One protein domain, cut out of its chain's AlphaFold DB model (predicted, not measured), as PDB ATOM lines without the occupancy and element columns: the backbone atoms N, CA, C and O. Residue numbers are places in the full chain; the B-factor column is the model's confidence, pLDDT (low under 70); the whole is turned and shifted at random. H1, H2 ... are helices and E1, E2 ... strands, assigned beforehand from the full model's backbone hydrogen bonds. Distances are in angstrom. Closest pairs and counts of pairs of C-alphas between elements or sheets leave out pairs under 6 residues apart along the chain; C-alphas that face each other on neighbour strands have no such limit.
ATOM      1  N   HIS A   2     133.636 145.277  94.474       79.69
ATOM      2  CA  HIS A   2     132.488 144.397  94.807       79.69
ATOM      3  C   HIS A   2     132.226 143.305  93.756       79.69
ATOM      4  O   HIS A   2     131.960 142.161  94.112       79.69
ATOM      5  N   VAL A   3     132.344 143.642  92.467       86.44
ATOM      6  CA  VAL A   3     132.177 142.678  91.367       86.44
ATOM      7  C   VAL A   3     133.262 141.601  91.409       86.44
ATOM      8  O   VAL A   3     132.943 140.419  91.355       86.44
ATOM      9  N   GLU A   4     134.523 141.994  91.584       86.00
ATOM     10  CA  GLU A   4     135.661 141.065  91.681       86.00
ATOM     11  C   GLU A   4     135.509 140.116  92.866       86.00
ATOM     12  O   GLU A   4     135.644 138.908  92.702       86.00
ATOM     13  N   LYS A   5     135.139 140.638  94.044       88.56
ATOM     14  CA  LYS A   5     134.884 139.799  95.217       88.56
ATOM     15  C   LYS A   5     133.753 138.799  94.961       88.56
ATOM     16  O   LYS A   5     133.886 137.639  95.327       88.56
ATOM     17  N   ASN A   6     132.674 139.219  94.302       90.56
ATOM     18  CA  ASN A   6     131.574 138.318  93.963       90.56
ATOM     19  C   ASN A   6     132.011 137.218  92.982       90.56
ATOM     20  O   ASN A   6     131.591 136.072  93.130       90.56
ATOM     21  N   ILE A   7     132.842 137.548  91.987       90.88
ATOM     22  CA  ILE A   7     133.408 136.564  91.052       90.88
ATOM     23  C   ILE A   7     134.297 135.574  91.810       90.88
ATOM     24  O   ILE A   7     134.091 134.366  91.681       90.88
ATOM     25  N   PHE A   8     135.215 136.079  92.639       93.06
ATOM     26  CA  PHE A   8     136.069 135.258  93.493       93.06
ATOM     27  C   PHE A   8     135.240 134.314  94.360       93.06
ATOM     28  O   PHE A   8     135.412 133.105  94.266       93.06
ATOM     29  N   ASP A   9     134.302 134.844  95.149       92.44
ATOM     30  CA  ASP A   9     133.480 134.061  96.070       92.44
ATOM     31  C   ASP A   9     132.726 132.949  95.317       92.44
ATOM     32  O   ASP A   9     132.704 131.799  95.756       92.44
ATOM     33  N   ASN A  10     132.169 133.249  94.138       92.94
ATOM     34  CA  ASN A  10     131.464 132.257  93.325       92.94
ATOM     35  C   ASN A  10     132.373 131.105  92.870       92.94
ATOM     36  O   ASN A  10     131.967 129.942  92.956       92.94
ATOM     37  N   ILE A  11     133.576 131.409  92.377       93.62
ATOM     38  CA  ILE A  11     134.532 130.396  91.903       93.62
ATOM     39  C   ILE A  11     135.082 129.617  93.097       93.62
ATOM     40  O   ILE A  11     135.021 128.386  93.132       93.62
ATOM     41  N   PHE A  12     135.553 130.346  94.104       93.88
ATOM     42  CA  PHE A  12     136.199 129.816  95.290       93.88
ATOM     43  C   PHE A  12     135.279 128.864  96.050       93.88
ATOM     44  O   PHE A  12     135.625 127.700  96.249       93.88
ATOM     45  N   TYR A  13     134.062 129.289  96.406       94.06
ATOM     46  CA  TYR A  13     133.134 128.415  97.127       94.06
ATOM     47  C   TYR A  13     132.717 127.192  96.310       94.06
ATOM     48  O   TYR A  13     132.487 126.133  96.894       94.06
ATOM     49  N   THR A  14     132.664 127.306  94.979       94.62
ATOM     50  CA  THR A  14     132.349 126.181  94.090       94.62
ATOM     51  C   THR A  14     133.470 125.136  94.074       94.62
ATOM     52  O   THR A  14     133.179 123.950  94.218       94.62
ATOM     53  N   VAL A  15     134.738 125.551  93.981       94.69
ATOM     54  CA  VAL A  15     135.912 124.652  94.062       94.69
ATOM     55  C   VAL A  15     136.031 124.012  95.448       94.69
ATOM     56  O   VAL A  15     136.302 122.815  95.571       94.69
ATOM     57  N   MET A  16     135.763 124.791  96.497       93.69
ATOM     58  CA  MET A  16     135.853 124.357  97.894       93.69
ATOM     59  C   MET A  16     134.644 123.525  98.366       93.69
ATOM     60  O   MET A  16     134.630 123.053  99.499       93.69
ATOM     61  N   ASN A  17     133.626 123.349  97.515       92.44
ATOM     62  CA  ASN A  17     132.373 122.648  97.810       92.44
ATOM     63  C   ASN A  17     131.614 123.165  99.047       92.44
ATOM     64  O   ASN A  17     131.073 122.382  99.834       92.44
ATOM     65  N   VAL A  18     131.574 124.484  99.250       91.69
ATOM     66  CA  VAL A  18     130.924 125.062 100.435       91.69
ATOM     67  C   VAL A  18     129.404 125.039 100.277       91.69
ATOM     68  O   VAL A  18     128.832 125.763  99.456       91.69
ATOM     69  N   SER A  19     128.746 124.215 101.094       88.12
ATOM     70  CA  SER A  19     127.288 124.059 101.083       88.12
ATOM     71  C   SER A  19     126.568 125.409 101.191       88.12
ATOM     72  O   SER A  19     126.960 126.285 101.961       88.12
ATOM     73  N   GLY A  20     125.530 125.598 100.372       89.50
ATOM     74  CA  GLY A  20     124.745 126.835 100.307       89.50
ATOM     75  C   GLY A  20     125.400 128.005  99.560       89.50
ATOM     76  O   GLY A  20     124.715 128.987  99.286       89.50
ATOM     77  N   LYS A  21     126.686 127.914  99.188       91.50
ATOM     78  CA  LYS A  21     127.409 128.980  98.464       91.50
ATOM     79  C   LYS A  21     127.877 128.587  97.059       91.50
ATOM     80  O   LYS A  21     128.242 129.459  96.276       91.50
ATOM     81  N   ILE A  22     127.856 127.298  96.724       93.50
ATOM     82  CA  ILE A  22     128.273 126.800  95.406       93.50
ATOM     83  C   ILE A  22     127.343 127.264  94.277       93.50
ATOM     84  O   ILE A  22     126.120 127.315  94.433       93.50
ATOM     85  N   LYS A  23     127.913 127.531  93.097       92.06
ATOM     86  CA  LYS A  23     127.138 127.784  91.867       92.06
ATOM     87  C   LYS A  23     126.807 126.515  91.087       92.06
ATOM     88  O   LYS A  23     125.858 126.516  90.310       92.06
ATOM     89  N   ASP A  24     127.510 125.419  91.365       92.25
ATOM     90  CA  ASP A  24     127.199 124.089  90.841       92.25
ATOM     91  C   ASP A  24     126.025 123.435  91.601       92.25
ATOM     92  O   ASP A  24     126.208 122.600  92.495       92.25
ATOM     93  N   ASN A  25     124.804 123.852  91.269       92.31
ATOM     94  CA  ASN A  25     123.563 123.370  91.880       92.31
ATOM     95  C   ASN A  25     122.767 122.437  90.943       92.31
ATOM     96  O   ASN A  25     123.109 122.257  89.778       92.31
ATOM     97  N   LEU A  26     121.681 121.840  91.453       92.62
ATOM     98  CA  LEU A  26     120.858 120.889  90.691       92.62
ATOM     99  C   LEU A  26     120.251 121.497  89.417       92.62
ATOM    100  O   LEU A  26     120.184 120.813  88.402       92.62
ATOM    101  N   LYS A  27     119.853 122.778  89.442       92.88
ATOM    102  CA  LYS A  27     119.311 123.465  88.258       92.88
ATOM    103  C   LYS A  27     120.390 123.640  87.194       92.88
ATOM    104  O   LYS A  27     120.184 123.234  86.061       92.88
ATOM    105  N   ALA A  28     121.575 124.107  87.594       92.81
ATOM    106  CA  ALA A  28     122.726 124.216  86.701       92.81
ATOM    107  C   ALA A  28     123.103 122.858  86.078       92.81
ATOM    108  O   ALA A  28     123.488 122.795  84.916       92.81
ATOM    109  N   ARG A  29     122.953 121.755  86.825       93.50
ATOM    110  CA  ARG A  29     123.188 120.390  86.326       93.50
ATOM    111  C   ARG A  29     122.090 119.887  85.383       93.50
ATOM    112  O   ARG A  29     122.394 119.147  84.450       93.50
ATOM    113  N   ALA A  30     120.839 120.296  85.592       92.56
ATOM    114  CA  ALA A  30     119.747 120.034  84.658       92.56
ATOM    115  C   ALA A  30     119.944 120.805  83.340       92.56
ATOM    116  O   ALA A  30     119.842 120.211  82.267       92.56
ATOM    117  N   ASP A  31     120.328 122.082  83.422       94.06
ATOM    118  CA  ASP A  31     120.687 122.900  82.257       94.06
ATOM    119  C   ASP A  31     121.900 122.316  81.526       94.06
ATOM    120  O   ASP A  31     121.919 122.249  80.298       94.06
ATOM    121  N   LEU A  32     122.898 121.826  82.270       93.25
ATOM    122  CA  LEU A  32     124.065 121.158  81.702       93.25
ATOM    123  C   LEU A  32     123.652 119.958  80.851       93.25
ATOM    124  O   LEU A  32     124.163 119.833  79.748       93.25
ATOM    125  N   LYS A  33     122.699 119.132  81.297       91.19
ATOM    126  CA  LYS A  33     122.171 118.012  80.499       91.19
ATOM    127  C   LYS A  33     121.442 118.473  79.230       91.19
ATOM    128  O   LYS A  33     121.515 117.790  78.214       91.19
ATOM    129  N   LEU A  34     120.726 119.597  79.296       92.88
ATOM    130  CA  LEU A  34     119.944 120.119  78.174       92.88
ATOM    131  C   LEU A  34     120.827 120.759  77.093       92.88
ATOM    132  O   LEU A  34     120.608 120.529  75.906       92.88
ATOM    133  N   TYR A  35     121.816 121.556  77.503       94.38
ATOM    134  CA  TYR A  35     122.599 122.397  76.593       94.38
ATOM    135  C   TYR A  35     124.009 121.870  76.308       94.38
ATOM    136  O   TYR A  35     124.615 122.265  75.313       94.38
ATOM    137  N   TYR A  36     124.550 120.978  77.144       90.12
ATOM    138  CA  TYR A  36     125.927 120.500  77.036       90.12
ATOM    139  C   TYR A  36     126.014 118.967  77.076       90.12
ATOM    140  O   TYR A  36     125.304 118.274  77.798       90.12
ATOM    141  N   LYS A  37     126.960 118.401  76.323       86.88
ATOM    142  CA  LYS A  37     127.229 116.954  76.322       86.88
ATOM    143  C   LYS A  37     128.362 116.610  77.292       86.88
ATOM    144  O   LYS A  37     129.469 116.310  76.864       86.88
ATOM    145  N   ARG A  38     128.094 116.717  78.597       90.50
ATOM    146  CA  ARG A  38     129.020 116.307  79.673       90.50
ATOM    147  C   ARG A  38     128.373 115.278  80.585       90.50
ATOM    148  O   ARG A  38     127.837 115.615  81.640       90.50
ATOM    149  N   GLU A  39     128.354 114.034  80.124       89.50
ATOM    150  CA  GLU A  39     127.700 112.903  80.793       89.50
ATOM    151  C   GLU A  39     128.273 112.644  82.190       89.50
ATOM    152  O   GLU A  39     127.520 112.374  83.125       89.50
ATOM    153  N   GLU A  40     129.575 112.857  82.373       91.44
ATOM    154  CA  GLU A  40     130.279 112.698  83.645       91.44
ATOM    155  C   GLU A  40     129.802 113.670  84.738       91.44
ATOM    156  O   GLU A  40     130.045 113.456  85.927       91.44
ATOM    157  N   LEU A  41     129.106 114.742  84.341       93.31
ATOM    158  CA  LEU A  41     128.532 115.738  85.236       93.31
ATOM    159  C   LEU A  41     126.999 115.685  85.297       93.31
ATOM    160  O   LEU A  41     126.406 116.526  85.971       93.31
ATOM    161  N   GLN A  42     126.327 114.741  84.645       93.62
ATOM    162  CA  GLN A  42     124.864 114.692  84.697       93.62
ATOM    163  C   GLN A  42     124.351 114.177  86.047       93.62
ATOM    164  O   GLN A  42     125.013 113.410  86.743       93.62
ATOM    165  N   LEU A  43     123.153 114.625  86.429       94.25
ATOM    166  CA  LEU A  43     122.434 114.038  87.558       94.25
ATOM    167  C   LEU A  43     122.014 112.610  87.208       94.25
ATOM    168  O   LEU A  43     121.607 112.346  86.076       94.25
ATOM    169  N   PHE A  44     122.061 111.725  88.196       91.94
ATOM    170  CA  PHE A  44     121.602 110.345  88.069       91.94
ATOM    171  C   PHE A  44     120.738 109.962  89.266       91.94
ATOM    172  O   PHE A  44     120.791 110.612  90.310       91.94
ATOM    173  N   GLU A  45     119.933 108.918  89.111       94.00
ATOM    174  CA  GLU A  45     119.158 108.354  90.210       94.00
ATOM    175  C   GLU A  45     119.865 107.130  90.776       94.00
ATOM    176  O   GLU A  45     120.295 106.248  90.035       94.00
ATOM    177  N   ASP A  46     119.966 107.086  92.099       93.06
ATOM    178  CA  ASP A  46     120.446 105.933  92.849       93.06
ATOM    179  C   ASP A  46     119.463 105.655  93.987       93.06
ATOM    180  O   ASP A  46     119.206 106.522  94.827       93.06
ATOM    181  N   ASN A  47     118.855 104.467  93.985       93.19
ATOM    182  CA  ASN A  47     117.854 104.047  94.974       93.19
ATOM    183  C   ASN A  47     116.723 105.079  95.202       93.19
ATOM    184  O   ASN A  47     116.340 105.368  96.338       93.19
ATOM    185  N   GLY A  48     116.214 105.677  94.117       92.44
ATOM    186  CA  GLY A  48     115.145 106.685  94.157       92.44
ATOM    187  C   GLY A  48     115.584 108.066  94.659       92.44
ATOM    188  O   GLY A  48     114.740 108.927  94.908       92.44
ATOM    189  N   ARG A  49     116.892 108.300  94.830       92.38
ATOM    190  CA  ARG A  49     117.459 109.605  95.186       92.38
ATOM    191  C   ARG A  49     118.229 110.184  94.011       92.38
ATOM    192  O   ARG A  49     119.050 109.508  93.401       92.38
ATOM    193  N   VAL A  50     118.005 111.467  93.740       92.62
ATOM    194  CA  VAL A  50     118.778 112.208  92.740       92.62
ATOM    195  C   VAL A  50     120.151 112.540  93.315       92.62
ATOM    196  O   VAL A  50     120.269 113.253  94.313       92.62
ATOM    197  N   MET A  51     121.188 112.039  92.660       92.56
ATOM    198  CA  MET A  51     122.586 112.215  93.020       92.56
ATOM    199  C   MET A  51     123.275 113.164  92.037       92.56
ATOM    200  O   MET A  51     122.975 113.198  90.842       92.56
ATOM    201  N   LYS A  52     124.233 113.943  92.553       92.06
ATOM    202  CA  LYS A  52     125.078 114.844  91.761       92.06
ATOM    203  C   LYS A  52     126.529 114.356  91.811       92.06
ATOM    204  O   LYS A  52     127.124 114.424  92.890       92.06
ATOM    205  N   PRO A  53     127.128 113.920  90.688       92.75
ATOM    206  CA  PRO A  53     128.524 113.507  90.685       92.75
ATOM    207  C   PRO A  53     129.443 114.715  90.950       92.75
ATOM    208  O   PRO A  53     129.187 115.816  90.433       92.75
ATOM    209  N   PRO A  54     130.509 114.554  91.756       90.75
ATOM    210  CA  PRO A  54     131.449 115.635  92.026       90.75
ATOM    211  C   PRO A  54     132.160 116.040  90.734       90.75
ATOM    212  O   PRO A  54     132.592 115.192  89.957       90.75
ATOM    213  N   ALA A  55     132.284 117.345  90.492       92.62
ATOM    214  CA  ALA A  55     133.061 117.821  89.356       92.62
ATOM    215  C   ALA A  55     134.568 117.689  89.627       92.62
ATOM    216  O   ALA A  55     135.007 117.770  90.773       92.62
ATOM    217  N   SER A  56     135.369 117.536  88.572       91.62
ATOM    218  CA  SER A  56     136.823 117.318  88.670       91.62
ATOM    219  C   SER A  56     137.590 118.467  89.334       91.62
ATOM    220  O   SER A  56     138.655 118.244  89.909       91.62
ATOM    221  N   TYR A  57     137.045 119.684  89.282       90.38
ATOM    222  CA  TYR A  57     137.607 120.870  89.931       90.38
ATOM    223  C   TYR A  57     137.272 120.967  91.424       90.38
ATOM    224  O   TYR A  57     137.804 121.838  92.106       90.38
ATOM    225  N   VAL A  58     136.379 120.122  91.948       94.56
ATOM    226  CA  VAL A  58     135.996 120.163  93.359       94.56
ATOM    227  C   VAL A  58     137.057 119.467  94.203       94.56
ATOM    228  O   VAL A  58     137.436 118.321  93.945       94.56
ATOM    229  N   LEU A  59     137.524 120.141  95.251       94.31
ATOM    230  CA  LEU A  59     138.469 119.547  96.186       94.31
ATOM    231  C   LEU A  59     137.762 118.521  97.076       94.31
ATOM    232  O   LEU A  59     136.754 118.800  97.723       94.31
ATOM    233  N   ASN A  60     138.323 117.315  97.133       92.56
ATOM    234  CA  ASN A  60     137.909 116.321  98.115       92.56
ATOM    235  C   ASN A  60     138.394 116.716  99.523       92.56
ATOM    236  O   ASN A  60     139.232 117.604  99.687       92.56
ATOM    237  N   LYS A  61     137.891 116.029 100.555       91.94
ATOM    238  CA  LYS A  61     138.185 116.359 101.958       91.94
ATOM    239  C   LYS A  61     139.687 116.399 102.272       91.94
ATOM    240  O   LYS A  61     140.137 117.317 102.948       91.94
ATOM    241  N   THR A  62     140.468 115.453 101.751       94.50
ATOM    242  CA  THR A  62     141.923 115.397 101.967       94.50
ATOM    243  C   THR A  62     142.636 116.590 101.331       94.50
ATOM    244  O   THR A  62     143.476 117.224 101.969       94.50
ATOM    245  N   LYS A  63     142.276 116.944 100.091       95.25
ATOM    246  CA  LYS A  63     142.824 118.123  99.407       95.25
ATOM    247  C   LYS A  63     142.411 119.420 100.101       95.25
ATOM    248  O   LYS A  63     143.246 120.307 100.226       95.25
ATOM    249  N   LEU A  64     141.175 119.510 100.602       94.81
ATOM    250  CA  LEU A  64     140.714 120.647 101.404       94.81
ATOM    251  C   LEU A  64     141.557 120.814 102.670       94.81
ATOM    252  O   LEU A  64     142.050 121.905 102.923       94.81
ATOM    253  N   GLN A  65     141.775 119.743 103.437       95.56
ATOM    254  CA  GLN A  65     142.612 119.791 104.641       95.56
ATOM    255  C   GLN A  65     144.037 120.259 104.333       95.56
ATOM    256  O   GLN A  65     144.565 121.120 105.034       95.56
ATOM    257  N   CYS A  66     144.636 119.730 103.261       96.31
ATOM    258  CA  CYS A  66     145.958 120.151 102.805       96.31
ATOM    259  C   CYS A  66     145.979 121.641 102.434       96.31
ATOM    260  O   CYS A  66     146.838 122.382 102.906       96.31
ATOM    261  N   PHE A  67     144.989 122.092 101.660       94.75
ATOM    262  CA  PHE A  67     144.855 123.488 101.260       94.75
ATOM    263  C   PHE A  67     144.724 124.415 102.470       94.75
ATOM    264  O   PHE A  67     145.513 125.339 102.620       94.75
ATOM    265  N   TYR A  68     143.785 124.146 103.379       95.00
ATOM    266  CA  TYR A  68     143.582 124.982 104.561       95.00
ATOM    267  C   TYR A  68     144.813 125.024 105.470       95.00
ATOM    268  O   TYR A  68     145.157 126.093 105.970       95.00
ATOM    269  N   LYS A  69     145.520 123.900 105.636       95.94
ATOM    270  CA  LYS A  69     146.787 123.868 106.373       95.94
ATOM    271  C   LYS A  69     147.844 124.746 105.701       95.94
ATOM    272  O   LYS A  69     148.409 125.618 106.358       95.94
ATOM    273  N   TRP A  70     148.049 124.585 104.396       94.88
ATOM    274  CA  TRP A  70     148.986 125.413 103.637       94.88
ATOM    275  C   TRP A  70     148.668 126.909 103.766       94.88
ATOM    276  O   TRP A  70     149.565 127.717 103.987       94.88
ATOM    277  N   MET A  71     147.387 127.279 103.745       93.12
ATOM    278  CA  MET A  71     146.948 128.665 103.927       93.12
ATOM    279  C   MET A  71     147.303 129.247 105.304       93.12
ATOM    280  O   MET A  71     147.529 130.450 105.409       93.12
ATOM    281  N   THR A  72     147.379 128.424 106.358       93.44
ATOM    282  CA  THR A  72     147.857 128.879 107.679       93.44
ATOM    283  C   THR A  72     149.371 129.064 107.745       93.44
ATOM    284  O   THR A  72     149.856 129.854 108.550       93.44
ATOM    285  N   GLU A  73     150.112 128.363 106.889       93.12
ATOM    286  CA  GLU A  73     151.576 128.400 106.823       93.12
ATOM    287  C   GLU A  73     152.090 129.425 105.797       93.12
ATOM    288  O   GLU A  73     153.276 129.766 105.802       93.12
ATOM    289  N   LEU A  74     151.204 129.934 104.932       91.31
ATOM    290  CA  LEU A  74     151.525 130.868 103.861       91.31
ATOM    291  C   LEU A  74     152.134 132.165 104.413       91.31
ATOM    292  O   LEU A  74     151.512 132.897 105.183       91.31
ATOM    293  N   ARG A  75     153.351 132.474 103.957       90.25
ATOM    294  CA  ARG A  75     154.052 133.732 104.232       90.25
ATOM    295  C   ARG A  75     154.176 134.525 102.942       90.25
ATOM    296  O   ARG A  75     154.640 133.994 101.938       90.25
ATOM    297  N   LEU A  76     153.769 135.787 102.984       88.31
ATOM    298  CA  LEU A  76     153.826 136.712 101.855       88.31
ATOM    299  C   LEU A  76     154.825 137.838 102.168       88.31
ATOM    300  O   LEU A  76     155.081 138.088 103.351       88.31
ATOM    301  N   PRO A  77     155.406 138.499 101.148       90.38
ATOM    302  CA  PRO A  77     156.266 139.659 101.358       90.38
ATOM    303  C   PRO A  77     155.560 140.754 102.161       90.38
ATOM    304  O   PRO A  77     154.336 140.898 102.092       90.38
ATOM    305  N   ASP A  78     156.339 141.542 102.900       87.50
ATOM    306  CA  ASP A  78     155.786 142.667 103.648       87.50
ATOM    307  C   ASP A  78     155.091 143.664 102.705       87.50
ATOM    308  O   ASP A  78     155.544 143.909 101.586       87.50
ATOM    309  N   GLY A  79     153.941 144.182 103.132       86.94
ATOM    310  CA  GLY A  79     153.083 145.047 102.318       86.94
ATOM    311  C   GLY A  79     152.299 144.360 101.186       86.94
ATOM    312  O   GLY A  79     151.458 145.018 100.580       86.94
ATOM    313  N   TYR A  80     152.503 143.062 100.910       87.00
ATOM    314  CA  TYR A  80     151.777 142.363  99.835       87.00
ATOM    315  C   TYR A  80     150.340 141.994 100.221       87.00
ATOM    316  O   TYR A  80     149.438 142.041  99.392       87.00
ATOM    317  N   SER A  81     150.107 141.594 101.475       86.81
ATOM    318  CA  SER A  81     148.785 141.191 101.964       86.81
ATOM    319  C   SER A  81     148.673 141.288 103.480       86.81
ATOM    320  O   SER A  81     149.659 141.177 104.205       86.81
ATOM    321  N   SER A  82     147.432 141.382 103.966       86.12
ATOM    322  CA  SER A  82     147.112 141.065 105.352       86.12
ATOM    323  C   SER A  82     147.411 139.589 105.687       86.12
ATOM    324  O   SER A  82     147.529 138.734 104.803       86.12
ATOM    325  N   ASN A  83     147.556 139.278 106.979       88.81
ATOM    326  CA  ASN A  83     147.824 137.915 107.432       88.81
ATOM    327  C   ASN A  83     146.599 137.004 107.219       88.81
ATOM    328  O   ASN A  83     145.703 136.936 108.066       88.81
ATOM    329  N   ILE A  84     146.617 136.264 106.109       90.06
ATOM    330  CA  ILE A  84     145.522 135.408 105.641       90.06
ATOM    331  C   ILE A  84     145.214 134.243 106.591       90.06
ATOM    332  O   ILE A  84     144.077 133.774 106.635       90.06
ATOM    333  N   SER A  85     146.188 133.805 107.399       91.75
ATOM    334  CA  SER A  85     145.986 132.717 108.368       91.75
ATOM    335  C   SER A  85     144.898 133.056 109.392       91.75
ATOM    336  O   SER A  85     144.177 132.172 109.843       91.75
ATOM    337  N   ARG A  86     144.696 134.350 109.686       92.31
ATOM    338  CA  ARG A  86     143.625 134.836 110.573       92.31
ATOM    339  C   ARG A  86     142.224 134.580 110.022       92.31
ATOM    340  O   ARG A  86     141.262 134.603 110.784       92.31
ATOM    341  N   CYS A  87     142.103 134.378 108.714       92.38
ATOM    342  CA  CYS A  87     140.835 134.093 108.058       92.38
ATOM    343  C   CYS A  87     140.507 132.598 108.037       92.38
ATOM    344  O   CYS A  87     139.381 132.251 107.698       92.38
ATOM    345  N   VAL A  88     141.445 131.711 108.379       93.56
ATOM    346  CA  VAL A  88     141.282 130.258 108.248       93.56
ATOM    347  C   VAL A  88     140.807 129.633 109.558       93.56
ATOM    348  O   VAL A  88     141.385 129.864 110.615       93.56
ATOM    349  N   ASN A  89     139.790 128.774 109.481       93.94
ATOM    350  CA  ASN A  89     139.423 127.844 110.545       93.94
ATOM    351  C   ASN A  89     139.723 126.407 110.087       93.94
ATOM    352  O   ASN A  89     139.064 125.890 109.183       93.94
ATOM    353  N   LEU A  90     140.718 125.769 110.713       93.12
ATOM    354  CA  LEU A  90     141.146 124.403 110.381       93.12
ATOM    355  C   LEU A  90     140.177 123.319 110.872       93.12
ATOM    356  O   LEU A  90     140.091 122.268 110.242       93.12
ATOM    357  N   GLU A  91     139.443 123.560 111.959       91.81
ATOM    358  CA  GLU A  91     138.478 122.595 112.508       91.81
ATOM    359  C   GLU A  91     137.277 122.439 111.573       91.81
ATOM    360  O   GLU A  91     136.863 121.327 111.243       91.81
ATOM    361  N   ASN A  92     136.767 123.570 111.084       91.12
ATOM    362  CA  ASN A  92     135.587 123.629 110.224       91.12
ATOM    363  C   ASN A  92     135.918 123.644 108.725       91.12
ATOM    364  O   ASN A  92     134.997 123.621 107.910       91.12
ATOM    365  N   LEU A  93     137.207 123.691 108.355       92.62
ATOM    366  CA  LEU A  93     137.678 123.832 106.972       92.62
ATOM    367  C   LEU A  93     136.945 124.971 106.248       92.62
ATOM    368  O   LEU A  93     136.291 124.765 105.218       92.62
ATOM    369  N   SER A  94     137.026 126.174 106.816       91.94
ATOM    370  CA  SER A  94     136.299 127.348 106.329       91.94
ATOM    371  C   SER A  94     137.102 128.646 106.434       91.94
ATOM    372  O   SER A  94     138.025 128.773 107.239       91.94
ATOM    373  N   PHE A  95     136.727 129.624 105.602       91.75
ATOM    374  CA  PHE A  95     137.235 130.993 105.664       91.75
ATOM    375  C   PHE A  95     136.234 131.948 106.313       91.75
ATOM    376  O   PHE A  95     135.026 131.849 106.087       91.75
ATOM    377  N   HIS A  96     136.755 132.936 107.038       90.44
ATOM    378  CA  HIS A  96     135.990 134.005 107.671       90.44
ATOM    379  C   HIS A  96     136.699 135.347 107.499       90.44
ATOM    380  O   HIS A  96     137.924 135.426 107.494       90.44
ATOM    381  N   GLY A  97     135.926 136.426 107.373       88.69
ATOM    382  CA  GLY A  97     136.468 137.786 107.405       88.69
ATOM    383  C   GLY A  97     137.380 138.177 106.234       88.69
ATOM    384  O   GLY A  97     138.005 139.229 106.315       88.69
ATOM    385  N   MET A  98     137.449 137.381 105.158       89.00
ATOM    386  CA  MET A  98     138.226 137.725 103.961       89.00
ATOM    387  C   MET A  98     137.699 139.004 103.309       89.00
ATOM    388  O   MET A  98     136.533 139.079 102.887       89.00
ATOM    389  N   LYS A  99     138.571 139.998 103.162       87.12
ATOM    390  CA  LYS A  99     138.281 141.238 102.442       87.12
ATOM    391  C   LYS A  99     138.583 141.064 100.960       87.12
ATOM    392  O   LYS A  99     139.259 140.128 100.551       87.12
ATOM    393  N   SER A 100     138.097 141.993 100.142       86.75
ATOM    394  CA  SER A 100     138.346 141.973  98.697       86.75
ATOM    395  C   SER A 100     139.841 141.969  98.363       86.75
ATOM    396  O   SER A 100     140.244 141.266  97.451       86.75
ATOM    397  N   HIS A 101     140.664 142.679  99.147       86.81
ATOM    398  CA  HIS A 101     142.125 142.652  99.014       86.81
ATOM    399  C   HIS A 101     142.704 141.238  99.166       86.81
ATOM    400  O   HIS A 101     143.548 140.828  98.381       86.81
ATOM    401  N   ASP A 102     142.217 140.469 100.142       86.75
ATOM    402  CA  ASP A 102     142.696 139.106 100.385       86.75
ATOM    403  C   ASP A 102     142.278 138.158  99.248       86.75
ATOM    404  O   ASP A 102     142.992 137.217  98.918       86.75
ATOM    405  N   CYS A 103     141.138 138.425  98.600       88.69
ATOM    406  CA  CYS A 103     140.683 137.680  97.426       88.69
ATOM    407  C   CYS A 103     141.622 137.850  96.218       88.69
ATOM    408  O   CYS A 103     141.766 136.913  95.438       88.69
ATOM    409  N   HIS A 104     142.281 139.007  96.067       86.50
ATOM    410  CA  HIS A 104     143.196 139.275  94.947       86.50
ATOM    411  C   HIS A 104     144.492 138.459  94.993       86.50
ATOM    412  O   HIS A 104     145.187 138.375  93.997       86.50
ATOM    413  N   ILE A 105     144.824 137.828  96.118       86.31
ATOM    414  CA  ILE A 105     146.002 136.946  96.207       86.31
ATOM    415  C   ILE A 105     145.762 135.631  95.458       86.31
ATOM    416  O   ILE A 105     146.709 134.945  95.084       86.31
ATOM    417  N   PHE A 106     144.492 135.269  95.271       83.44
ATOM    418  CA  PHE A 106     144.069 134.015  94.657       83.44
ATOM    419  C   PHE A 106     143.654 134.149  93.188       83.44
ATOM    420  O   PHE A 106     143.457 133.122  92.540       83.44
TER     421      PHE A 106
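What this domain is: This is residues 2 to 106 of the 107 residues of an uncharacterized protein of Apostasia shenzhenica (UniProt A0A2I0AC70). The model is a loose, elongated chain with two ends: strands E1 and E2 form a small hairpin near helix H2 at one end, while H1 and H3 open as a V towards the other. Short helix H5 packs on the first part of H1, and short H4 on the last part of H3. The 105 printed residues include five named helices and two named strands, in the order H1, H2, E1, E2, H3, H4, H5; under half of the residues are in named elements, and the class is mostly helix. The sheet, E1 - E2, is antiparallel. The radius of gyration of the C-alphas is 16.5 A and the spans are 52 by 30 by 20 A.

How they stand to each other: E1, residues 44 to 46, and E2, residues 49 to 51, form an antiparallel hairpin, with N 46 and O 49 2.9 A apart and N 51 and O 44 2.8 A apart, within hydrogen-bond range. H2, residues 26 to 35, touches no helix. H1, residues 2 to 15, touches H5, residues 100 to 103, with residues 2 to 8 alone; the closest C-alphas, of Lys 5 and Ser 100, are 5.4 A apart. H3, residues 61 to 73, touches H4, residues 84 to 87, with residues 71 to 73 alone; the closest C-alphas, of Thr 72 and Ser 85, are 4.3 A apart. H4 and H5 are close but not clearly touching, with the C-alphas of Ile 84 and Asp 102 7.0 A apart. H1 and H3 are apart. Every O i to N i+4 pair is within hydrogen-bond range in H1, H2 and H3; H4 and H5 are too short for one.

Where its parts are: H1 is 20.1 A long from C-alpha 2 at (132.488, 144.397, 94.807), H2 14.3 A and H3 18.7 A. H5 ends with C-alpha 103 at (140.683, 137.680, 97.426).

The domain as a whole: The farthest C-alphas, of Gly 48 and Asp 78, are 55.1 A apart. The printed part has no cut. The link from H4 to H5 is long; within it residues 88 to 89 pair antiparallel with 94 to 95. No printed residue is under 70 in pLDDT.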